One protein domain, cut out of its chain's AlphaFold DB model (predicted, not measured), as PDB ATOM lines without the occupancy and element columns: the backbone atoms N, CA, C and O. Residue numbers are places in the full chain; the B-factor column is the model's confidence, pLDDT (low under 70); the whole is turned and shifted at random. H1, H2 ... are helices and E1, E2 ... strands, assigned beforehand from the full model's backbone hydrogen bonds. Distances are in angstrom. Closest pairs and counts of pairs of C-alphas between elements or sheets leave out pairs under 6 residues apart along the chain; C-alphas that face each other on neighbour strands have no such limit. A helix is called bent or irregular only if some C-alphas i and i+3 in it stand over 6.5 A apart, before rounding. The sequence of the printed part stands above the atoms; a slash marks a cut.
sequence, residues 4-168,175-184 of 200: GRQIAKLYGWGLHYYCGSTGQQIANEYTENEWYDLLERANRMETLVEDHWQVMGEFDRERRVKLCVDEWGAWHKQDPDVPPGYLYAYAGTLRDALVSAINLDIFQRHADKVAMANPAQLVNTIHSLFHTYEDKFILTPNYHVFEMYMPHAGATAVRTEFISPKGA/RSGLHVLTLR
ATOM      1  N   GLY A   4     191.155 166.561 149.932       60.75
ATOM      2  CA  GLY A   4     190.880 165.277 149.255       60.75
ATOM      3  C   GLY A   4     191.598 164.063 149.867       60.75
ATOM      4  O   GLY A   4     191.074 162.953 149.856       60.75
ATOM      5  N   ARG A   5     192.775 164.267 150.486       63.00
ATOM      6  CA  ARG A   5     193.496 163.202 151.216       63.00
ATOM      7  C   ARG A   5     192.872 162.848 152.568       63.00
ATOM      8  O   ARG A   5     193.205 161.796 153.101       63.00
ATOM      9  N   GLN A   6     192.058 163.726 153.155       72.38
ATOM     10  CA  GLN A   6     191.451 163.480 154.466       72.38
ATOM     11  C   GLN A   6     190.191 162.621 154.332       72.38
ATOM     12  O   GLN A   6     190.082 161.625 155.038       72.38
ATOM     13  N   ILE A   7     189.311 162.925 153.370       75.38
ATOM     14  CA  ILE A   7     188.114 162.105 153.106       75.38
ATOM     15  C   ILE A   7     188.487 160.702 152.625       75.38
ATOM     16  O   ILE A   7     187.867 159.737 153.046       75.38
ATOM     17  N   ALA A   8     189.560 160.555 151.842       71.00
ATOM     18  CA  ALA A   8     190.026 159.247 151.373       71.00
ATOM     19  C   ALA A   8     190.423 158.258 152.495       71.00
ATOM     20  O   ALA A   8     190.677 157.093 152.204       71.00
ATOM     21  N   LYS A   9     190.516 158.708 153.757       84.56
ATOM     22  CA  LYS A   9     190.764 157.843 154.923       84.56
ATOM     23  C   LYS A   9     189.483 157.313 155.575       84.56
ATOM     24  O   LYS A   9     189.578 156.473 156.465       84.56
ATOM     25  N   LEU A  10     188.315 157.831 155.196       89.94
ATOM     26  CA  LEU A  10     187.028 157.405 155.736       89.94
ATOM     27  C   LEU A  10     186.537 156.149 155.011       89.94
ATOM     28  O   LEU A  10     186.731 155.999 153.807       89.94
ATOM     29  N   TYR A  11     185.856 155.274 155.749       90.12
ATOM     30  CA  TYR A  11     185.184 154.097 155.188       90.12
ATOM     31  C   TYR A  11     183.713 154.362 154.840       90.12
ATOM     32  O   TYR A  11     183.142 153.671 154.003       90.12
ATOM     33  N   GLY A  12     183.112 155.384 155.451       94.31
ATOM     34  CA  GLY A  12     181.735 155.805 155.219       94.31
ATOM     35  C   GLY A  12     181.483 157.190 155.807       94.31
ATOM     36  O   GLY A  12     182.272 157.678 156.620       94.31
ATOM     37  N   TRP A  13     180.399 157.822 155.370       95.88
ATOM     38  CA  TRP A  13     179.927 159.110 155.868       95.88
ATOM     39  C   TRP A  13     178.530 158.947 156.470       95.88
ATOM     40  O   TRP A  13     177.599 158.594 155.747       95.88
ATOM     41  N   GLY A  14     178.401 159.184 157.777       97.50
ATOM     42  CA  GLY A  14     177.127 159.099 158.495       97.50
ATOM     43  C   GLY A  14     176.147 160.193 158.066       97.50
ATOM     44  O   GLY A  14     176.541 161.347 157.873       97.50
ATOM     45  N   LEU A  15     174.876 159.832 157.914       98.19
ATOM     46  CA  LEU A  15     173.766 160.737 157.631       98.19
ATOM     47  C   LEU A  15     172.582 160.358 158.519       98.19
ATOM     48  O   LEU A  15     172.047 159.257 158.412       98.19
ATOM     49  N   HIS A  16     172.140 161.300 159.348       98.62
ATOM     50  CA  HIS A  16     170.991 161.117 160.232       98.62
ATOM     51  C   HIS A  16     169.826 161.970 159.751       98.62
ATOM     52  O   HIS A  16     169.974 163.180 159.556       98.62
ATOM     53  N   TYR A  17     168.658 161.357 159.574       98.62
ATOM     54  CA  TYR A  17     167.435 162.092 159.271       98.62
ATOM     55  C   TYR A  17     166.183 161.359 159.749       98.62
ATOM     56  O   TYR A  17     165.804 160.316 159.219       98.62
ATOM     57  N   TYR A  18     165.486 161.979 160.696       98.12
ATOM     58  CA  TYR A  18     164.156 161.573 161.130       98.12
ATOM     59  C   TYR A  18     163.105 162.427 160.424       98.12
ATOM     60  O   TYR A  18     163.197 163.658 160.420       98.12
ATOM     61  N   CYS A  19     162.055 161.800 159.888       96.50
ATOM     62  CA  CYS A  19     160.914 162.544 159.344       96.50
ATOM     63  C   CYS A  19     160.029 163.154 160.449       96.50
ATOM     64  O   CYS A  19     159.113 163.926 160.158       96.50
ATOM     65  N   GLY A  20     160.341 162.844 161.714       95.06
ATOM     66  CA  GLY A  20     159.681 163.377 162.900       95.06
ATOM     67  C   GLY A  20     158.261 162.847 163.030       95.06
ATOM     68  O   GLY A  20     158.012 161.661 162.818       95.06
ATOM     69  N   SER A  21     157.335 163.739 163.365       95.19
ATOM     70  CA  SER A  21     155.912 163.443 163.492       95.19
ATOM     71  C   SER A  21     155.063 164.615 163.003       95.19
ATOM     72  O   SER A  21     155.574 165.700 162.719       95.19
ATOM     73  N   THR A  22     153.756 164.400 162.922       95.50
ATOM     74  CA  THR A  22     152.749 165.403 162.565       95.50
ATOM     75  C   THR A  22     151.692 165.539 163.663       95.50
ATOM     76  O   THR A  22     151.663 164.734 164.601       95.50
ATOM     77  N   GLY A  23     150.872 166.589 163.584       93.06
ATOM     78  CA  GLY A  23     149.777 166.853 164.520       93.06
ATOM     79  C   GLY A  23     150.190 166.913 165.985       93.06
ATOM     80  O   GLY A  23     151.212 167.502 166.338       93.06
ATOM     81  N   GLN A  24     149.406 166.253 166.841       92.00
ATOM     82  CA  GLN A  24     149.686 166.107 168.279       92.00
ATOM     83  C   GLN A  24     150.867 165.174 168.587       92.00
ATOM     84  O   GLN A  24     151.195 164.934 169.748       92.00
ATOM     85  N   GLN A  25     151.526 164.664 167.546       92.25
ATOM     86  CA  GLN A  25     152.661 163.754 167.615       92.25
ATOM     87  C   GLN A  25     152.349 162.375 168.200       92.25
ATOM     88  O   GLN A  25     153.263 161.639 168.559       92.25
ATOM     89  N   ILE A  26     151.071 162.012 168.266       90.50
ATOM     90  CA  ILE A  26     150.609 160.688 168.673       90.50
ATOM     91  C   ILE A  26     150.610 159.791 167.431       90.50
ATOM     92  O   ILE A  26     150.111 160.171 166.369       90.50
ATOM     93  N   ALA A  27     151.217 158.607 167.533       89.81
ATOM     94  CA  ALA A  27     151.511 157.785 166.358       89.81
ATOM     95  C   ALA A  27     150.260 157.317 165.607       89.81
ATOM     96  O   ALA A  27     150.320 157.210 164.386       89.81
ATOM     97  N   ASN A  28     149.148 157.086 166.315       90.62
ATOM     98  CA  ASN A  28     147.872 156.579 165.799       90.62
ATOM     99  C   ASN A  28     146.734 157.618 165.771       90.62
ATOM    100  O   ASN A  28     145.613 157.263 165.413       90.62
ATOM    101  N   GLU A  29     147.003 158.880 166.112       92.31
ATOM    102  CA  GLU A  29     146.018 159.964 166.053       92.31
ATOM    103  C   GLU A  29     146.497 161.054 165.098       92.31
ATOM    104  O   GLU A  29     147.430 161.808 165.384       92.31
ATOM    105  N   TYR A  30     145.868 161.109 163.929       93.94
ATOM    106  CA  TYR A  30     146.211 162.051 162.875       93.94
ATOM    107  C   TYR A  30     145.060 162.200 161.878       93.94
ATOM    108  O   TYR A  30     144.248 161.298 161.665       93.94
ATOM    109  N   THR A  31     145.023 163.355 161.231       96.38
ATOM    110  CA  THR A  31     144.168 163.659 160.085       96.38
ATOM    111  C   THR A  31     144.775 163.134 158.780       96.38
ATOM    112  O   THR A  31     145.945 162.752 158.714       96.38
ATOM    113  N   GLU A  32     143.996 163.160 157.698       95.56
ATOM    114  CA  GLU A  32     144.480 162.809 156.358       95.56
ATOM    115  C   GLU A  32     145.626 163.728 155.889       95.56
ATOM    116  O   GLU A  32     146.621 163.260 155.338       95.56
ATOM    117  N   ASN A  33     145.548 165.031 156.173       95.12
ATOM    118  CA  ASN A  33     146.614 165.973 155.818       95.12
ATOM    119  C   ASN A  33     147.920 165.651 156.557       95.12
ATOM    120  O   ASN A  33     148.998 165.669 155.970       95.12
ATOM    121  N   GLU A  34     147.826 165.309 157.841       96.31
ATOM    122  CA  GLU A  34     148.969 164.925 158.676       96.31
ATOM    123  C   GLU A  34     149.558 163.561 158.293       96.31
ATOM    124  O   GLU A  34     150.740 163.306 158.545       96.31
ATOM    125  N   TRP A  35     148.755 162.683 157.687       95.88
ATOM    126  CA  TRP A  35     149.239 161.460 157.058       95.88
ATOM    127  C   TRP A  35     150.137 161.786 155.863       95.88
ATOM    128  O   TRP A  35     151.290 161.355 155.841       95.88
ATOM    129  N   TYR A  36     149.651 162.583 154.906       95.69
ATOM    130  CA  TYR A  36     150.432 162.934 153.717       95.69
ATOM    131  C   TYR A  36     151.662 163.793 154.039       95.69
ATOM    132  O   TYR A  36     152.718 163.545 153.460       95.69
ATOM    133  N   ASP A  37     151.574 164.724 154.994       96.50
ATOM    134  CA  ASP A  37     152.717 165.530 155.452       96.50
ATOM    135  C   ASP A  37     153.849 164.644 156.009       96.50
ATOM    136  O   ASP A  37     155.017 164.840 155.672       96.50
ATOM    137  N   LEU A  38     153.538 163.599 156.790       97.44
ATOM    138  CA  LEU A  38     154.581 162.693 157.290       97.44
ATOM    139  C   LEU A  38     155.254 161.907 156.155       97.44
ATOM    140  O   LEU A  38     156.478 161.757 156.156       97.44
ATOM    141  N   LEU A  39     154.478 161.429 155.176       97.75
ATOM    142  CA  LEU A  39     155.023 160.712 154.018       97.75
ATOM    143  C   LEU A  39     155.872 161.627 153.125       97.75
ATOM    144  O   LEU A  39     156.910 161.198 152.621       97.75
ATOM    145  N   GLU A  40     155.489 162.895 152.966       95.81
ATOM    146  CA  GLU A  40     156.292 163.893 152.255       95.81
ATOM    147  C   GLU A  40     157.621 164.156 152.974       95.81
ATOM    148  O   GLU A  40     158.682 164.174 152.342       95.81
ATOM    149  N   ARG A  41     157.595 164.283 154.306       98.19
ATOM    150  CA  ARG A  41     158.817 164.403 155.114       98.19
ATOM    151  C   ARG A  41     159.699 163.172 154.973       98.19
ATOM    152  O   ARG A  41     160.894 163.322 154.758       98.19
ATOM    153  N   ALA A  42     159.140 161.963 155.016       98.38
ATOM    154  CA  ALA A  42     159.905 160.744 154.753       98.38
ATOM    155  C   ALA A  42     160.553 160.769 153.357       98.38
ATOM    156  O   ALA A  42     161.733 160.449 153.216       98.38
ATOM    157  N   ASN A  43     159.824 161.239 152.341       96.88
ATOM    158  CA  ASN A  43     160.322 161.349 150.972       96.88
ATOM    159  C   ASN A  43     161.463 162.376 150.809       96.88
ATOM    160  O   ASN A  43     162.270 162.266 149.885       96.88
ATOM    161  N   ARG A  44     161.599 163.345 151.726       97.75
ATOM    162  CA  ARG A  44     162.717 164.309 151.740       97.75
ATOM    163  C   ARG A  44     164.091 163.638 151.845       97.75
ATOM    164  O   ARG A  44     165.077 164.248 151.429       97.75
ATOM    165  N   MET A  45     164.164 162.403 152.350       98.69
ATOM    166  CA  MET A  45     165.403 161.621 152.401       98.69
ATOM    167  C   MET A  45     166.115 161.567 151.041       98.69
ATOM    168  O   MET A  45     167.338 161.653 150.997       98.69
ATOM    169  N   GLU A  46     165.373 161.491 149.931       98.12
ATOM    170  CA  GLU A  46     165.955 161.432 148.585       98.12
ATOM    171  C   GLU A  46     166.798 162.676 148.285       98.12
ATOM    172  O   GLU A  46     167.985 162.565 147.981       98.12
ATOM    173  N   THR A  47     166.230 163.865 148.500       98.00
ATOM    174  CA  THR A  47     166.952 165.137 148.356       98.00
ATOM    175  C   THR A  47     168.182 165.189 149.262       98.00
ATOM    176  O   THR A  47     169.244 165.623 148.830       98.00
ATOM    177  N   LEU A  48     168.079 164.710 150.507       98.56
ATOM    178  CA  LEU A  48     169.213 164.709 151.436       98.56
ATOM    179  C   LEU A  48     170.345 163.797 150.956       98.56
ATOM    180  O   LEU A  48     171.505 164.208 151.001       98.56
ATOM    181  N   VAL A  49     170.027 162.594 150.474       98.62
ATOM    182  CA  VAL A  49     171.008 161.671 149.887       98.62
ATOM    183  C   VAL A  49     171.682 162.306 148.672       98.62
ATOM    184  O   VAL A  49     172.904 162.233 148.541       98.62
ATOM    185  N   GLU A  50     170.914 162.944 147.788       98.31
ATOM    186  CA  GLU A  50     171.447 163.595 146.591       98.31
ATOM    187  C   GLU A  50     172.347 164.785 146.918       98.31
ATOM    188  O   GLU A  50     173.469 164.844 146.412       98.31
ATOM    189  N   ASP A  51     171.905 165.685 147.790       98.19
ATOM    190  CA  ASP A  51     172.643 166.897 148.145       98.19
ATOM    191  C   ASP A  51     173.949 166.559 148.876       98.19
ATOM    192  O   ASP A  51     175.019 167.048 148.496       98.19
ATOM    193  N   HIS A  52     173.907 165.656 149.866       97.44
ATOM    194  CA  HIS A  52     175.118 165.203 150.559       97.44
ATOM    195  C   HIS A  52     176.071 164.504 149.595       97.44
ATOM    196  O   HIS A  52     177.277 164.756 149.628       97.44
ATOM    197  N   TRP A  53     175.540 163.674 148.692       97.06
ATOM    198  CA  TRP A  53     176.353 163.068 147.651       97.06
ATOM    199  C   TRP A  53     177.028 164.138 146.796       97.06
ATOM    200  O   TRP A  53     178.236 164.054 146.594       97.06
ATOM    201  N   GLN A  54     176.320 165.163 146.313       96.88
ATOM    202  CA  GLN A  54     176.939 166.211 145.495       96.88
ATOM    203  C   GLN A  54     178.101 166.892 146.220       96.88
ATOM    204  O   GLN A  54     179.213 166.895 145.688       96.88
ATOM    205  N   VAL A  55     177.881 167.344 147.457       94.88
ATOM    206  CA  VAL A  55     178.910 168.020 148.262       94.88
ATOM    207  C   VAL A  55     180.106 167.104 148.525       94.88
ATOM    208  O   VAL A  55     181.250 167.506 148.311       94.88
ATOM    209  N   MET A  56     179.881 165.842 148.912       93.25
ATOM    210  CA  MET A  56     180.968 164.869 149.097       93.25
ATOM    211  C   MET A  56     181.818 164.712 147.829       93.25
ATOM    212  O   MET A  56     183.038 164.572 147.913       93.25
ATOM    213  N   GLY A  57     181.197 164.780 146.649       93.06
ATOM    214  CA  GLY A  57     181.866 164.652 145.352       93.06
ATOM    215  C   GLY A  57     182.837 165.779 145.013       93.06
ATOM    216  O   GLY A  57     183.770 165.563 144.238       93.06
ATOM    217  N   GLU A  58     182.664 166.962 145.604       92.38
ATOM    218  CA  GLU A  58     183.592 168.084 145.427       92.38
ATOM    219  C   GLU A  58     184.971 167.775 146.028       92.38
ATOM    220  O   GLU A  58     186.006 168.211 145.509       92.38
ATOM    221  N   PHE A  59     184.987 166.961 147.086       90.06
ATOM    222  CA  PHE A  59     186.180 166.594 147.846       90.06
ATOM    223  C   PHE A  59     186.669 165.166 147.550       90.06
ATOM    224  O   PHE A  59     187.881 164.932 147.552       90.06
ATOM    225  N   ASP A  60     185.761 164.234 147.252       91.38
ATOM    226  CA  ASP A  60     186.034 162.847 146.863       91.38
ATOM    227  C   ASP A  60     185.535 162.560 145.439       91.38
ATOM    228  O   ASP A  60     184.526 161.891 145.209       91.38
ATOM    229  N   ARG A  61     186.277 163.079 144.453       90.06
ATOM    230  CA  ARG A  61     185.944 162.951 143.021       90.06
ATOM    231  C   ARG A  61     185.882 161.506 142.525       90.06
ATOM    232  O   ARG A  61     185.203 161.234 141.543       90.06
ATOM    233  N   GLU A  62     186.584 160.593 143.194       90.56
ATOM    234  CA  GLU A  62     186.580 159.160 142.877       90.56
ATOM    235  C   GLU A  62     185.393 158.412 143.507       90.56
ATOM    236  O   GLU A  62     185.215 157.229 143.230       90.56
ATOM    237  N   ARG A  63     184.560 159.085 144.319       92.19
ATOM    238  CA  ARG A  63     183.342 158.512 144.920       92.19
ATOM    239  C   ARG A  63     183.612 157.246 145.749       92.19
ATOM    240  O   ARG A  63     182.801 156.309 145.732       92.19
ATOM    241  N   ARG A  64     184.752 157.228 146.450       92.06
ATOM    242  CA  ARG A  64     185.226 156.124 147.296       92.06
ATOM    243  C   ARG A  64     184.406 156.005 148.573       92.06
ATOM    244  O   ARG A  64     184.022 154.897 148.934       92.06
ATOM    245  N   VAL A  65     184.123 157.124 149.235       94.81
ATOM    246  CA  VAL A  65     183.347 157.145 150.479       94.81
ATOM    247  C   VAL A  65     181.860 157.142 150.147       94.81
ATOM    248  O   VAL A  65     181.380 157.982 149.385       94.81
ATOM    249  N   LYS A  66     181.126 156.181 150.715       96.44
ATOM    250  CA  LYS A  66     179.673 156.038 150.555       96.44
ATOM    251  C   LYS A  66     178.926 156.592 151.764       96.44
ATOM    252  O   LYS A  66     179.505 156.750 152.839       96.44
ATOM    253  N   LEU A  67     177.643 156.872 151.573       98.06
ATOM    254  CA  LEU A  67     176.740 157.278 152.644       98.06
ATOM    255  C   LEU A  67     176.335 156.065 153.491       98.06
ATOM    256  O   LEU A  67     176.002 155.004 152.954       98.06
ATOM    257  N   CYS A  68     176.330 156.264 154.805       98.38
ATOM    258  CA  CYS A  68     175.728 155.386 155.797       98.38
ATOM    259  C   CYS A  68     174.567 156.157 156.429       98.38
ATOM    260  O   CYS A  68     174.807 157.081 157.195       98.38
ATOM    261  N   VAL A  69     173.326 155.823 156.083       98.69
ATOM    262  CA  VAL A  69     172.134 156.456 156.670       98.69
ATOM    263  C   VAL A  69     171.797 155.738 157.976       98.69
ATOM    264  O   VAL A  69     170.883 154.919 158.044       98.69
ATOM    265  N   ASP A  70     172.635 155.939 158.984       98.19
ATOM    266  CA  ASP A  70     172.704 155.129 160.200       98.19
ATOM    267  C   ASP A  70     171.704 155.535 161.293       98.19
ATOM    268  O   ASP A  70     171.606 154.845 162.305       98.19
ATOM    269  N   GLU A  71     170.896 156.573 161.056       98.56
ATOM    270  CA  GLU A  71     169.693 156.876 161.838       98.56
ATOM    271  C   GLU A  71     168.584 157.466 160.956       98.56
ATOM    272  O   GLU A  71     168.752 158.524 160.339       98.56
ATOM    273  N   TRP A  72     167.431 156.792 160.904       98.69
ATOM    274  CA  TRP A  72     166.240 157.278 160.203       98.69
ATOM    275  C   TRP A  72     164.945 156.637 160.714       98.69
ATOM    276  O   TRP A  72     164.965 155.592 161.364       98.69
ATOM    277  N   GLY A  73     163.806 157.250 160.386       97.81
ATOM    278  CA  GLY A  73     162.469 156.765 160.749       97.81
ATOM    279  C   GLY A  73     161.534 157.890 161.191       97.81
ATOM    280  O   GLY A  73     161.909 159.070 161.183       97.81
ATOM    281  N   ALA A  74     160.312 157.525 161.572       96.88
ATOM    282  CA  ALA A  74     159.397 158.426 162.261       96.88
ATOM    283  C   ALA A  74     159.776 158.534 163.742       96.88
ATOM    284  O   ALA A  74     160.251 157.576 164.346       96.88
ATOM    285  N   TRP A  75     159.566 159.710 164.333       95.50
ATOM    286  CA  TRP A  75     159.804 159.942 165.754       95.50
ATOM    287  C   TRP A  75     158.614 160.683 166.348       95.50
ATOM    288  O   TRP A  75     158.496 161.906 166.263       95.50
ATOM    289  N   HIS A  76     157.710 159.891 166.913       93.25
ATOM    290  CA  HIS A  76     156.507 160.343 167.595       93.25
ATOM    291  C   HIS A  76     156.802 160.726 169.046       93.25
ATOM    292  O   HIS A  76     157.867 160.415 169.586       93.25
ATOM    293  N   LYS A  77     155.849 161.396 169.696       90.50
ATOM    294  CA  LYS A  77     155.893 161.594 171.148       90.50
ATOM    295  C   LYS A  77     155.990 160.222 171.831       90.50
ATOM    296  O   LYS A  77     155.655 159.211 171.232       90.50
ATOM    297  N   GLN A  78     156.485 160.164 173.057       85.81
ATOM    298  CA  GLN A  78     156.394 158.934 173.843       85.81
ATOM    299  C   GLN A  78     155.018 158.830 174.507       85.81
ATOM    300  O   GLN A  78     154.366 159.852 174.748       85.81
ATOM    301  N   ASP A  79     154.634 157.609 174.870       78.25
ATOM    302  CA  ASP A  79     153.504 157.369 175.763       78.25
ATOM    303  C   ASP A  79     153.703 158.146 177.086       78.25
ATOM    304  O   ASP A  79     154.778 158.040 177.691       78.25
ATOM    305  N   PRO A  80     152.733 158.975 177.524       81.69
ATOM    306  CA  PRO A  80     152.851 159.741 178.765       81.69
ATOM    307  C   PRO A  80     152.997 158.869 180.020       81.69
ATOM    308  O   PRO A  80     153.535 159.358 181.012       81.69
ATOM    309  N   ASP A  81     152.564 157.607 179.974       83.56
ATOM    310  CA  ASP A  81     152.685 156.668 181.092       83.56
ATOM    311  C   ASP A  81     154.099 156.063 181.198       83.56
ATOM    312  O   ASP A  81     154.444 155.420 182.195       83.56
ATOM    313  N   VAL A  82     154.958 156.293 180.199       84.69
ATOM    314  CA  VAL A  82     156.363 155.877 180.220       84.69
ATOM    315  C   VAL A  82     157.224 156.953 180.901       84.69
ATOM    316  O   VAL A  82     157.135 158.133 180.541       84.69
ATOM    317  N   PRO A  83     158.114 156.576 181.847       85.50
ATOM    318  CA  PRO A  83     158.969 157.535 182.535       85.50
ATOM    319  C   PRO A  83     159.788 158.423 181.582       85.50
ATOM    320  O   PRO A  83     160.245 157.964 180.528       85.50
ATOM    321  N   PRO A  84     160.045 159.690 181.954       79.75
ATOM    322  CA  PRO A  84     160.903 160.575 181.175       79.75
ATOM    323  C   PRO A  84     162.290 159.968 180.924       79.75
ATOM    324  O   PRO A  84     162.880 159.353 181.811       79.75
ATOM    325  N   GLY A  85     162.827 160.173 179.719       78.44
ATOM    326  CA  GLY A  85     164.155 159.690 179.320       78.44
ATOM    327  C   GLY A  85     164.161 158.323 178.629       78.44
ATOM    328  O   GLY A  85     165.174 157.960 178.035       78.44
ATOM    329  N   TYR A  86     163.041 157.598 178.632       83.19
ATOM    330  CA  TYR A  86     162.865 156.400 177.813       83.19
ATOM    331  C   TYR A  86     162.273 156.783 176.460       83.19
ATOM    332  O   TYR A  86     161.165 157.296 176.387       83.19
ATOM    333  N   LEU A  87     162.978 156.483 175.370       82.69
ATOM    334  CA  LEU A  87     162.522 156.775 174.005       82.69
ATOM    335  C   LEU A  87     161.525 155.726 173.490       82.69
ATOM    336  O   LEU A  87     161.644 155.249 172.361       82.69
ATOM    337  N   TYR A  88     160.565 155.341 174.336       85.19
ATOM    338  CA  TYR A  88     159.641 154.259 174.032       85.19
ATOM    339  C   TYR A  88     158.819 154.571 172.780       85.19
ATOM    340  O   TYR A  88     158.195 155.626 172.663       85.19
ATOM    341  N   ALA A  89     158.843 153.635 171.840       77.31
ATOM    342  CA  ALA A  89     158.073 153.694 170.613       77.31
ATOM    343  C   ALA A  89     156.585 153.476 170.904       77.31
ATOM    344  O   ALA A  89     156.217 152.470 171.510       77.31
ATOM    345  N   TYR A  90     155.715 154.339 170.378       75.56
ATOM    346  CA  TYR A  90     154.326 153.932 170.166       75.56
ATOM    347  C   TYR A  90     154.268 152.724 169.225       75.56
ATOM    348  O   TYR A  90     155.147 152.539 168.380       75.56
ATOM    349  N   ALA A  91     153.204 151.927 169.341       74.75
ATOM    350  CA  ALA A  91     152.941 150.859 168.388       74.75
ATOM    351  C   ALA A  91     152.856 151.444 166.968       74.75
ATOM    352  O   ALA A  91     151.975 152.257 166.678       74.75
ATOM    353  N   GLY A  92     153.789 151.041 166.101       79.25
ATOM    354  CA  GLY A  92     153.834 151.501 164.715       79.25
ATOM    355  C   GLY A  92     152.530 151.201 163.970       79.25
ATOM    356  O   GLY A  92     151.892 150.167 164.178       79.25
ATOM    357  N   THR A  93     152.141 152.107 163.083       93.81
ATOM    358  CA  THR A  93     150.922 152.044 162.272       93.81
ATOM    359  C   THR A  93     151.239 151.688 160.816       93.81
ATOM    360  O   THR A  93     152.396 151.557 160.415       93.81
ATOM    361  N   LEU A  94     150.211 151.579 159.967       96.56
ATOM    362  CA  LEU A  94     150.414 151.484 158.516       96.56
ATOM    363  C   LEU A  94     151.157 152.713 157.952       96.56
ATOM    364  O   LEU A  94     151.868 152.591 156.955       96.56
ATOM    365  N   ARG A  95     151.031 153.884 158.595       97.00
ATOM    366  CA  ARG A  95     151.762 155.099 158.205       97.00
ATOM    367  C   ARG A  95     153.267 154.880 158.311       97.00
ATOM    368  O   ARG A  95     154.009 155.225 157.396       97.00
ATOM    369  N   ASP A  96     153.693 154.253 159.401       97.19
ATOM    370  CA  ASP A  96     155.095 153.963 159.701       97.19
ATOM    371  C   ASP A  96     155.672 152.926 158.737       97.19
ATOM    372  O   ASP A  96     156.776 153.104 158.218       97.19
ATOM    373  N   ALA A  97     154.877 151.910 158.386       98.12
ATOM    374  CA  ALA A  97     155.244 150.960 157.341       98.12
ATOM    375  C   ALA A  97     155.523 151.667 156.001       98.12
ATOM    376  O   ALA A  97     156.514 151.368 155.332       98.12
ATOM    377  N   LEU A  98     154.703 152.650 155.612       98.50
ATOM    378  CA  LEU A  98     154.959 153.432 154.399       98.50
ATOM    379  C   LEU A  98     156.211 154.308 154.517       98.50
ATOM    380  O   LEU A  98     156.950 154.412 153.541       98.50
ATOM    381  N   VAL A  99     156.504 154.876 155.691       98.56
ATOM    382  CA  VAL A  99     157.784 155.565 155.939       98.56
ATOM    383  C   VAL A  99     158.962 154.615 155.694       98.56
ATOM    384  O   VAL A  99     159.917 154.996 155.011       98.56
ATOM    385  N   SER A 100     158.889 153.369 156.180       98.56
ATOM    386  CA  SER A 100     159.899 152.340 155.898       98.56
ATOM    387  C   SER A 100     160.011 152.013 154.411       98.56
ATOM    388  O   SER A 100     161.122 152.014 153.884       98.56
ATOM    389  N   ALA A 101     158.893 151.785 153.722       98.56
ATOM    390  CA  ALA A 101     158.895 151.446 152.299       98.56
ATOM    391  C   ALA A 101     159.481 152.578 151.439       98.56
ATOM    392  O   ALA A 101     160.357 152.330 150.615       98.56
ATOM    393  N   ILE A 102     159.077 153.832 151.690       98.31
ATOM    394  CA  ILE A 102     159.595 155.019 150.990       98.31
ATOM    395  C   ILE A 102     161.116 155.112 151.130       98.31
ATOM    396  O   ILE A 102     161.822 155.252 150.132       98.31
ATOM    397  N   ASN A 103     161.639 155.011 152.353       98.69
ATOM    398  CA  ASN A 103     163.077 155.133 152.584       98.69
ATOM    399  C   ASN A 103     163.860 153.959 151.985       98.69
ATOM    400  O   ASN A 103     164.879 154.178 151.334       98.69
ATOM    401  N   LEU A 104     163.376 152.721 152.130       98.38
ATOM    402  CA  LEU A 104     164.023 151.555 151.524       98.38
ATOM    403  C   LEU A 104     164.036 151.639 149.992       98.38
ATOM    404  O   LEU A 104     165.052 151.309 149.378       98.38
ATOM    405  N   ASP A 105     162.963 152.135 149.374       97.38
ATOM    406  CA  ASP A 105     162.918 152.405 147.936       97.38
ATOM    407  C   ASP A 105     163.949 153.466 147.528       97.38
ATOM    408  O   ASP A 105     164.674 153.274 146.549       97.38
ATOM    409  N   ILE A 106     164.058 154.566 148.283       97.94
ATOM    410  CA  ILE A 106     165.057 155.625 148.060       97.94
ATOM    411  C   ILE A 106     166.477 155.055 148.148       97.94
ATOM    412  O   ILE A 106     167.309 155.308 147.275       97.94
ATOM    413  N   PHE A 107     166.773 154.241 149.164       98.12
ATOM    414  CA  PHE A 107     168.098 153.639 149.313       98.12
ATOM    415  C   PHE A 107     168.415 152.671 148.174       98.12
ATOM    416  O   PHE A 107     169.542 152.658 147.685       98.12
ATOM    417  N   GLN A 108     167.430 151.913 147.685       96.56
ATOM    418  CA  GLN A 108     167.609 151.052 146.514       96.56
ATOM    419  C   GLN A 108     167.843 151.857 145.229       96.56
ATOM    420  O   GLN A 108     168.686 151.465 144.420       96.56
ATOM    421  N   ARG A 109     167.163 153.000 145.049       94.88
ATOM    422  CA  ARG A 109     167.418 153.934 143.931       94.88
ATOM    423  C   ARG A 109     168.824 154.506 143.948       94.88
ATOM    424  O   ARG A 109     169.377 154.817 142.896       94.88
ATOM    425  N   HIS A 110     169.384 154.644 145.140       97.00
ATOM    426  CA  HIS A 110     170.697 155.214 145.378       97.00
ATOM    427  C   HIS A 110     171.700 154.184 145.895       97.00
ATOM    428  O   HIS A 110     172.625 154.549 146.617       97.00
ATOM    429  N   ALA A 111     171.564 152.910 145.512       96.19
ATOM    430  CA  ALA A 111     172.471 151.843 145.945       96.19
ATOM    431  C   ALA A 111     173.931 152.048 145.473       96.19
ATOM    432  O   ALA A 111     174.851 151.404 145.972       96.19
ATOM    433  N   ASP A 112     174.170 152.952 144.519       94.81
ATOM    434  CA  ASP A 112     175.500 153.415 144.110       94.81
ATOM    435  C   ASP A 112     176.119 154.449 145.079       94.81
ATOM    436  O   ASP A 112     177.344 154.637 145.087       94.81
ATOM    437  N   LYS A 113     175.288 155.103 145.901       97.06
ATOM    438  CA  LYS A 113     175.646 156.176 146.848       97.06
ATOM    439  C   LYS A 113     175.554 155.720 148.307       97.06
ATOM    440  O   LYS A 113     176.448 156.033 149.090       97.06
ATOM    441  N   VAL A 114     174.490 154.997 148.661       98.12
ATOM    442  CA  VAL A 114     174.159 154.527 150.015       98.12
ATOM    443  C   VAL A 114     174.612 153.081 150.173       98.12
ATOM    444  O   VAL A 114     174.116 152.188 149.492       98.12
ATOM    445  N   ALA A 115     175.562 152.847 151.078       96.50
ATOM    446  CA  ALA A 115     176.112 151.516 151.341       96.50
ATOM    447  C   ALA A 115     175.474 150.830 152.557       96.50
ATOM    448  O   ALA A 115     175.532 149.606 152.673       96.50
ATOM    449  N   MET A 116     174.895 151.609 153.471       98.31
ATOM    450  CA  MET A 116     174.316 151.122 154.719       98.31
ATOM    451  C   MET A 116     173.174 152.038 155.148       98.31
ATOM    452  O   MET A 116     173.244 153.247 154.925       98.31
ATOM    453  N   ALA A 117     172.146 151.465 155.767       98.38
ATOM    454  CA  ALA A 117     171.109 152.223 156.446       98.38
ATOM    455  C   ALA A 117     170.611 151.465 157.684       98.38
ATOM    456  O   ALA A 117     170.489 150.238 157.644       98.38
ATOM    457  N   ASN A 118     170.290 152.187 158.759       98.62
ATOM    458  CA  ASN A 118     169.863 151.613 160.036       98.62
ATOM    459  C   ASN A 118     168.625 152.368 160.557       98.62
ATOM    460  O   ASN A 118     168.746 153.538 160.918       98.62
ATOM    461  N   PRO A 119     167.427 151.746 160.568       97.56
ATOM    462  CA  PRO A 119     166.251 152.385 161.150       97.56
ATOM    463  C   PRO A 119     166.440 152.527 162.662       97.56
ATOM    464  O   PRO A 119     166.976 151.633 163.324       97.56
ATOM    465  N   ALA A 120     165.970 153.637 163.211       96.62
ATOM    466  CA  ALA A 120     166.067 153.935 164.628       96.62
ATOM    467  C   ALA A 120     164.721 153.644 165.312       96.62
ATOM    468  O   ALA A 120     163.771 154.378 165.088       96.62
ATOM    469  N   GLN A 121     164.571 152.618 166.154       95.19
ATOM    470  CA  GLN A 121     165.556 151.580 166.498       95.19
ATOM    471  C   GLN A 121     164.957 150.169 166.376       95.19
ATOM    472  O   GLN A 121     163.911 149.975 165.772       95.19
ATOM    473  N   LEU A 122     165.644 149.147 166.893       96.31
ATOM    474  CA  LEU A 122     165.265 147.752 166.665       96.31
ATOM    475  C   LEU A 122     164.059 147.301 167.509       96.31
ATOM    476  O   LEU A 122     163.129 146.702 166.968       96.31
ATOM    477  N   VAL A 123     164.087 147.562 168.820       95.19
ATOM    478  CA  VAL A 123     163.096 147.061 169.789       95.19
ATOM    479  C   VAL A 123     162.649 148.182 170.724       95.19
ATOM    480  O   VAL A 123     163.494 148.872 171.298       95.19
ATOM    481  N   ASN A 124     161.335 148.322 170.929       93.38
ATOM    482  CA  ASN A 124     160.699 149.220 171.906       93.38
ATOM    483  C   ASN A 124     161.045 150.716 171.808       93.38
ATOM    484  O   ASN A 124     160.571 151.480 172.637       93.38
ATOM    485  N   THR A 125     161.835 151.157 170.833       93.12
ATOM    486  CA  THR A 125     162.384 152.514 170.741       93.12
ATOM    487  C   THR A 125     162.136 153.145 169.365       93.12
ATOM    488  O   THR A 125     162.466 152.552 168.335       93.12
ATOM    489  N   ILE A 126     161.560 154.351 169.350       93.38
ATOM    490  CA  ILE A 126     161.273 155.180 168.158       93.38
ATOM    491  C   ILE A 126     160.514 154.430 167.022       93.38
ATOM    492  O   ILE A 126     159.345 154.097 167.184       93.38
ATOM    493  N   HIS A 127     161.135 154.145 165.874       95.44
ATOM    494  CA  HIS A 127     160.545 153.541 164.666       95.44
ATOM    495  C   HIS A 127     160.702 152.014 164.682       95.44
ATOM    496  O   HIS A 127     161.257 151.402 163.768       95.44
ATOM    497  N   SER A 128     160.268 151.391 165.776       95.00
ATOM    498  CA  SER A 128     160.627 150.005 166.092       95.00
ATOM    499  C   SER A 128     160.106 148.952 165.119       95.00
ATOM    500  O   SER A 128     158.993 149.046 164.598       95.00
ATOM    501  N   LEU A 129     160.911 147.903 164.919       96.44
ATOM    502  CA  LEU A 129     160.506 146.678 164.216       96.44
ATOM    503  C   LEU A 129     159.799 145.706 165.170       96.44
ATOM    504  O   LEU A 129     158.913 144.956 164.765       96.44
ATOM    505  N   PHE A 130     160.168 145.731 166.446       96.12
ATOM    506  CA  PHE A 130     159.646 144.810 167.447       96.12
ATOM    507  C   PHE A 130     159.190 145.559 168.693       96.12
ATOM    508  O   PHE A 130     159.860 146.500 169.127       96.12
ATOM    509  N   HIS A 131     158.109 145.087 169.315       94.12
ATOM    510  CA  HIS A 131     157.806 145.449 170.697       94.12
ATOM    511  C   HIS A 131     157.803 144.233 171.601       94.12
ATOM    512  O   HIS A 131     157.393 143.140 171.210       94.12
ATOM    513  N   THR A 132     158.246 144.458 172.832       93.50
ATOM    514  CA  THR A 132     158.300 143.445 173.881       93.50
ATOM    515  C   THR A 132     157.779 144.013 175.185       93.50
ATOM    516  O   THR A 132     158.051 145.169 175.515       93.50
ATOM    517  N   TYR A 133     157.045 143.188 175.923       91.94
ATOM    518  CA  TYR A 133     156.596 143.485 177.275       91.94
ATOM    519  C   TYR A 133     156.569 142.183 178.068       91.94
ATOM    520  O   TYR A 133     155.747 141.315 177.786       91.94
ATOM    521  N   GLU A 134     157.478 142.049 179.033       93.75
ATOM    522  CA  GLU A 134     157.679 140.811 179.797       93.75
ATOM    523  C   GLU A 134     157.886 139.595 178.871       93.75
ATOM    524  O   GLU A 134     158.847 139.557 178.105       93.75
ATOM    525  N   ASP A 135     156.993 138.607 178.926       96.25
ATOM    526  CA  ASP A 135     156.997 137.391 178.112       96.25
ATOM    527  C   ASP A 135     156.281 137.556 176.757       96.25
ATOM    528  O   ASP A 135     156.172 136.603 175.981       96.25
ATOM    529  N   LYS A 136     155.806 138.768 176.445       96.56
ATOM    530  CA  LYS A 136     155.056 139.085 175.224       96.56
ATOM    531  C   LYS A 136     155.949 139.741 174.181       96.56
ATOM    532  O   LYS A 136     156.809 140.567 174.488       96.56
ATOM    533  N   PHE A 137     155.679 139.420 172.920       95.44
ATOM    534  CA  PHE A 137     156.415 139.909 171.760       95.44
ATOM    535  C   PHE A 137     155.457 140.146 170.592       95.44
ATOM    536  O   PHE A 137     154.613 139.292 170.307       95.44
ATOM    537  N   ILE A 138     155.604 141.276 169.899       95.06
ATOM    538  CA  ILE A 138     154.856 141.576 168.674       95.06
ATOM    539  C   ILE A 138     155.774 142.083 167.560       95.06
ATOM    540  O   ILE A 138     156.768 142.775 167.795       95.06
ATOM    541  N   LEU A 139     155.384 141.752 166.331       97.00
ATOM    542  CA  LEU A 139     155.954 142.278 165.097       97.00
ATOM    543  C   LEU A 139     155.199 143.554 164.721       97.00
ATOM    544  O   LEU A 139     153.967 143.557 164.707       97.00
ATOM    545  N   THR A 140     155.913 144.641 164.434       96.12
ATOM    546  CA  THR A 140     155.270 145.889 164.001       96.12
ATOM    547  C   THR A 140     155.001 145.878 162.494       96.12
ATOM    548  O   THR A 140     155.610 145.101 161.751       96.12
ATOM    549  N   PRO A 141     154.157 146.792 161.983       97.44
ATOM    550  CA  PRO A 141     154.051 147.016 160.544       97.44
ATOM    551  C   PRO A 141     155.407 147.294 159.866       97.44
ATOM    552  O   PRO A 141     155.620 146.848 158.740       97.44
ATOM    553  N   ASN A 142     156.352 147.944 160.561       97.25
ATOM    554  CA  ASN A 142     157.710 148.153 160.048       97.25
ATOM    555  C   ASN A 142     158.429 146.824 159.816       97.25
ATOM    556  O   ASN A 142     159.006 146.634 158.747       97.25
ATOM    557  N   TYR A 143     158.365 145.882 160.767       97.81
ATOM    558  CA  TYR A 143     158.967 144.559 160.584       97.81
ATOM    559  C   TYR A 143     158.484 143.888 159.302       97.81
ATOM    560  O   TYR A 143     159.305 143.403 158.527       97.81
ATOM    561  N   HIS A 144     157.178 143.917 159.040       98.31
ATOM    562  CA  HIS A 144     156.622 143.283 157.847       98.31
ATOM    563  C   HIS A 144     157.112 143.934 156.548       98.31
ATOM    564  O   HIS A 144     157.289 143.244 155.546       98.31
ATOM    565  N   VAL A 145     157.420 145.234 156.548       98.44
ATOM    566  CA  VAL A 145     158.090 145.876 155.406       98.44
ATOM    567  C   VAL A 145     159.505 145.338 155.231       98.44
ATOM    568  O   VAL A 145     159.872 144.949 154.125       98.44
ATOM    569  N   PHE A 146     160.291 145.247 156.304       98.25
ATOM    570  CA  PHE A 146     161.632 144.662 156.225       98.25
ATOM    571  C   PHE A 146     161.595 143.200 155.762       98.25
ATOM    572  O   PHE A 146     162.403 142.821 154.918       98.25
ATOM    573  N   GLU A 147     160.635 142.410 156.244       98.44
ATOM    574  CA  GLU A 147     160.387 141.030 155.815       98.44
ATOM    575  C   GLU A 147     160.095 140.950 154.308       98.44
ATOM    576  O   GLU A 147     160.754 140.195 153.589       98.44
ATOM    577  N   MET A 148     159.186 141.791 153.797       98.44
ATOM    578  CA  MET A 148     158.889 141.879 152.362       98.44
ATOM    579  C   MET A 148     160.110 142.300 151.528       98.44
ATOM    580  O   MET A 148     160.265 141.845 150.396       98.44
ATOM    581  N   TYR A 149     160.994 143.132 152.085       97.81
ATOM    582  CA  TYR A 149     162.193 143.644 151.413       97.81
ATOM    583  C   TYR A 149     163.417 142.723 151.555       97.81
ATOM    584  O   TYR A 149     164.403 142.917 150.839       97.81
ATOM    585  N   MET A 150     163.378 141.678 152.395       96.69
ATOM    586  CA  MET A 150     164.491 140.728 152.565       96.69
ATOM    587  C   MET A 150     165.066 140.185 151.242       96.69
ATOM    588  O   MET A 150     166.294 140.103 151.126       96.69
ATOM    589  N   PRO A 151     164.261 139.838 150.213       96.56
ATOM    590  CA  PRO A 151     164.787 139.351 148.936       96.56
ATOM    591  C   PRO A 151     165.662 140.355 148.167       96.56
ATOM    592  O   PRO A 151     166.348 139.953 147.226       96.56
ATOM    593  N   HIS A 152     165.643 141.639 148.542       95.69
ATOM    594  CA  HIS A 152     166.410 142.705 147.897       95.69
ATOM    595  C   HIS A 152     167.866 142.755 148.391       95.69
ATOM    596  O   HIS A 152     168.735 143.307 147.713       95.69
ATOM    597  N   ALA A 153     168.166 142.139 149.539       93.31
ATOM    598  CA  ALA A 153     169.517 142.087 150.081       93.31
ATOM    599  C   ALA A 153     170.482 141.364 149.119       93.31
ATOM    600  O   ALA A 153     170.308 140.190 148.782       93.31
ATOM    601  N   GLY A 154     171.523 142.078 148.674       93.12
ATOM    602  CA  GLY A 154     172.529 141.562 147.737       93.12
ATOM    603  C   GLY A 154     172.036 141.380 146.296       93.12
ATOM    604  O   GLY A 154     172.721 140.744 145.491       93.12
ATOM    605  N   ALA A 155     170.857 141.898 145.960       95.44
ATOM    606  CA  ALA A 155     170.341 141.886 144.600       95.44
ATOM    607  C   ALA A 155     170.771 143.144 143.816       95.44
ATOM    608  O   ALA A 155     171.518 143.983 144.312       95.44
ATOM    609  N   THR A 156     170.361 143.243 142.549       94.62
ATOM    610  CA  THR A 156     170.727 144.364 141.669       94.62
ATOM    611  C   THR A 156     169.528 145.282 141.470       94.62
ATOM    612  O   THR A 156     168.475 144.828 141.013       94.62
ATOM    613  N   ALA A 157     169.706 146.566 141.788       91.75
ATOM    614  CA  ALA A 157     168.713 147.598 141.523       91.75
ATOM    615  C   ALA A 157     168.494 147.753 140.011       91.75
ATOM    616  O   ALA A 157     169.451 147.822 139.235       91.75
ATOM    617  N   VAL A 158     167.231 147.813 139.590       91.25
ATOM    618  CA  VAL A 158     166.844 148.094 138.207       91.25
ATOM    619  C   VAL A 158     166.165 149.445 138.154       91.25
ATOM    620  O   VAL A 158     165.246 149.721 138.923       91.25
ATOM    621  N   ARG A 159     166.598 150.275 137.203       88.62
ATOM    622  CA  ARG A 159     165.947 151.551 136.924       88.62
ATOM    623  C   ARG A 159     164.520 151.297 136.449       88.62
ATOM    624  O   ARG A 159     164.327 150.648 135.422       88.62
ATOM    625  N   THR A 160     163.548 151.851 137.160       83.44
ATOM    626  CA  THR A 160     162.145 151.824 136.753       83.44
ATOM    627  C   THR A 160     161.535 153.222 136.810       83.44
ATOM    628  O   THR A 160     161.914 154.068 137.621       83.44
ATOM    629  N   GLU A 161     160.617 153.486 135.885       85.25
ATOM    630  CA  GLU A 161     159.940 154.772 135.727       85.25
ATOM    631  C   GLU A 161     158.436 154.557 135.858       85.25
ATOM    632  O   GLU A 161     157.892 153.601 135.302       85.25
ATOM    633  N   PHE A 162     157.772 155.446 136.594       80.06
ATOM    634  CA  PHE A 162     156.339 155.366 136.847       80.06
ATOM    635  C   PHE A 162     155.674 156.699 136.539       80.06
ATOM    636  O   PHE A 162     156.231 157.774 136.770       80.06
ATOM    637  N   ILE A 163     154.446 156.614 136.041       84.44
ATOM    638  CA  ILE A 163     153.561 157.757 135.863       84.44
ATOM    639  C   ILE A 163     152.406 157.549 136.833       84.44
ATOM    640  O   ILE A 163     151.678 156.565 136.731       84.44
ATOM    641  N   SER A 164     152.259 158.471 137.779       79.06
ATOM    642  CA  SER A 164     151.158 158.481 138.738       79.06
ATOM    643  C   SER A 164     150.262 159.697 138.483       79.06
ATOM    644  O   SER A 164     150.781 160.757 138.104       79.06
ATOM    645  N   PRO A 165     148.933 159.591 138.672       80.25
ATOM    646  CA  PRO A 165     148.054 160.751 138.673       80.25
ATOM    647  C   PRO A 165     148.526 161.810 139.677       80.25
ATOM    648  O   PRO A 165     149.027 161.495 140.756       80.25
ATOM    649  N   LYS A 166     148.335 163.090 139.346       65.06
ATOM    650  CA  LYS A 166     148.536 164.168 140.321       65.06
ATOM    651  C   LYS A 166     147.436 164.066 141.379       65.06
ATOM    652  O   LYS A 166     146.261 164.170 141.036       65.06
ATOM    653  N   GLY A 167     147.810 163.839 142.637       58.06
ATOM    654  CA  GLY A 167     146.861 163.836 143.750       58.06
ATOM    655  C   GLY A 167     146.200 165.208 143.920       58.06
ATOM    656  O   GLY A 167     146.844 166.235 143.724       58.06
ATOM    657  N   ALA A 168     144.918 165.228 144.292       54.47
ATOM    658  CA  ALA A 168     144.142 166.458 144.490       54.47
ATOM    659  C   ALA A 168     144.569 167.278 145.729       54.47
ATOM    660  O   ALA A 168     144.163 168.425 145.877       54.47
ATOM    661  N   ARG A 175     158.031 165.570 140.823       45.91
ATOM    662  CA  ARG A 175     159.188 165.098 140.074       45.91
ATOM    663  C   ARG A 175     158.809 163.698 139.623       45.91
ATOM    664  O   ARG A 175     158.194 162.963 140.389       45.91
ATOM    665  N   SER A 176     159.077 163.375 138.363       40.91
ATOM    666  CA  SER A 176     158.958 162.013 137.845       40.91
ATOM    667  C   SER A 176     159.580 161.055 138.864       40.91
ATOM    668  O   SER A 176     160.795 161.078 139.056       40.91
ATOM    669  N   GLY A 177     158.733 160.317 139.581       42.16
ATOM    670  CA  GLY A 177     159.148 159.433 140.657       42.16
ATOM    671  C   GLY A 177     159.795 158.211 140.037       42.16
ATOM    672  O   GLY A 177     159.127 157.391 139.406       42.16
ATOM    673  N   LEU A 178     161.111 158.119 140.163       38.88
ATOM    674  CA  LEU A 178     161.820 156.876 139.932       38.88
ATOM    675  C   LEU A 178     161.384 155.939 141.076       38.88
ATOM    676  O   LEU A 178     161.315 156.378 142.220       38.88
ATOM    677  N   HIS A 179     161.079 154.673 140.811       49.97
ATOM    678  CA  HIS A 179     161.101 153.642 141.863       49.97
ATOM    679  C   HIS A 179     162.122 152.570 141.443       49.97
ATOM    680  O   HIS A 179     162.790 152.743 140.421       49.97
ATOM    681  N   VAL A 180     162.330 151.513 142.237       41.06
ATOM    682  CA  VAL A 180     163.227 150.396 141.877       41.06
ATOM    683  C   VAL A 180     162.456 149.092 141.904       41.06
ATOM    684  O   VAL A 180     161.811 148.760 142.890       41.06
ATOM    685  N   LEU A 181     162.584 148.312 140.833       45.78
ATOM    686  CA  LEU A 181     162.327 146.877 140.888       45.78
ATOM    687  C   LEU A 181     163.668 146.173 141.102       45.78
ATOM    688  O   LEU A 181     164.666 146.527 140.477       45.78
ATOM    689  N   THR A 182     163.721 145.170 141.970       47.75
ATOM    690  CA  THR A 182     164.967 144.445 142.231       47.75
ATOM    691  C   THR A 182     164.944 143.090 141.530       47.75
ATOM    692  O   THR A 182     164.059 142.270 141.767       47.75
ATOM    693  N   LEU A 183     165.911 142.840 140.640       43.84
ATOM    694  CA  LEU A 183     166.039 141.555 139.947       43.84
ATOM    695  C   LEU A 183     167.034 140.652 140.676       43.84
ATOM    696  O   LEU A 183     168.209 140.980 140.854       43.84
ATOM    697  N   ARG A 184     166.580 139.450 141.036       52.53
ATOM    698  CA  ARG A 184     167.450 138.393 141.553       52.53
ATOM    699  C   ARG A 184     168.125 137.665 140.392       52.53
ATOM    700  O   ARG A 184     167.455 137.058 139.558       52.53
TER     701      ARG A 184
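This is residues 4 to 168 and 175 to 184 of the 200 residues of the protein "Alpha-L-AF_C domain-containing protein" of Acidobacteria bacterium (UniProt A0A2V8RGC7). A small, twisted sheet of three parallel strands, E1 E2 E3, is covered on one face by H2, H3 and H4, and H5 packs on H4 from the side away from H2. Two pairs of antiparallel strands lie toward opposite ends of H5: the hairpin E4 and E5 near its first residues, and E6 with E7 near its last. The printed part has 175 residues with five named helices and seven named strands, in the order H1 E1 H2 H3 E2 H4 E3 E4 E5 H5 E6 E7; the class is mixed, helices and strands. It is compact, with a radius of gyration of the C-alphas of 17.5 A and spans of 51 by 42 by 32 A.

E1, residues 12 to 20, is 24.6 A long and begins at C-alpha 12 (181.735, 155.805, 155.219). E2 is residues 66 to 74, 23.5 A, and E3 residues 114 to 119, 13.8 A. H2 is residues 32 to 43, 16.8 A, H3 residues 45 to 59, 21.8 A, and H4 residues 94 to 109, 22.5 A. H5, residues 141 to 152, 18.2 A, is irregular: C-alphas 148 and 151 are 7.3 A apart. H1 is residues 4 to 7, E4 130 to 133, E5 136 to 139 and E6 156 to 161. E7, residues 178 to 183, ends at C-alpha 183 (166.039, 141.555, 139.947).

E2 is the inner strand; N 15 and O 68 of E1 and E2 are 2.8 A apart, and N 115 and O 67 of E3 and E2 2.9 A, both within hydrogen-bond range. E1, H2, H3, E2 and then E2, H4, E3 form strand-helix-strand units, parallel neighbour strands joined through helices, with right-handed crossovers. H4 has a height over the sheet of 9.1 A. It touches H2, closest C-alphas Ala 42 and Val 99, 5.7 A, and H5, closest Ala 97 and Asn 142, 4.6 A. H3 touches H4 with residues 45 to 46 alone, closest Glu 46 and Ile 106, 5.9 A. H1 is close to H3 but not clearly touching. N 131 and O 138 of E4 and E5 are 3.1 A apart, and N 158 and O 181 of E6 and E7 3.0 A. In H2 and H4 every O i to N i+4 pair is within hydrogen-bond range, in H3 10 of 11 and in H5 6 of 8; H1 is too short for one.

The C-alphas farthest apart, of Gly 4 and Asp 135, are 52.5 A apart. Residues 169 to 174 are not printed; C-alphas 168 and 175 are 15.7 A apart. The links E1 to H2 and E2 to H4 are long. The mean pLDDT of the printed part is 89.7; residues 4 to 5, 166 to 168 and 175 to 184 are under 70.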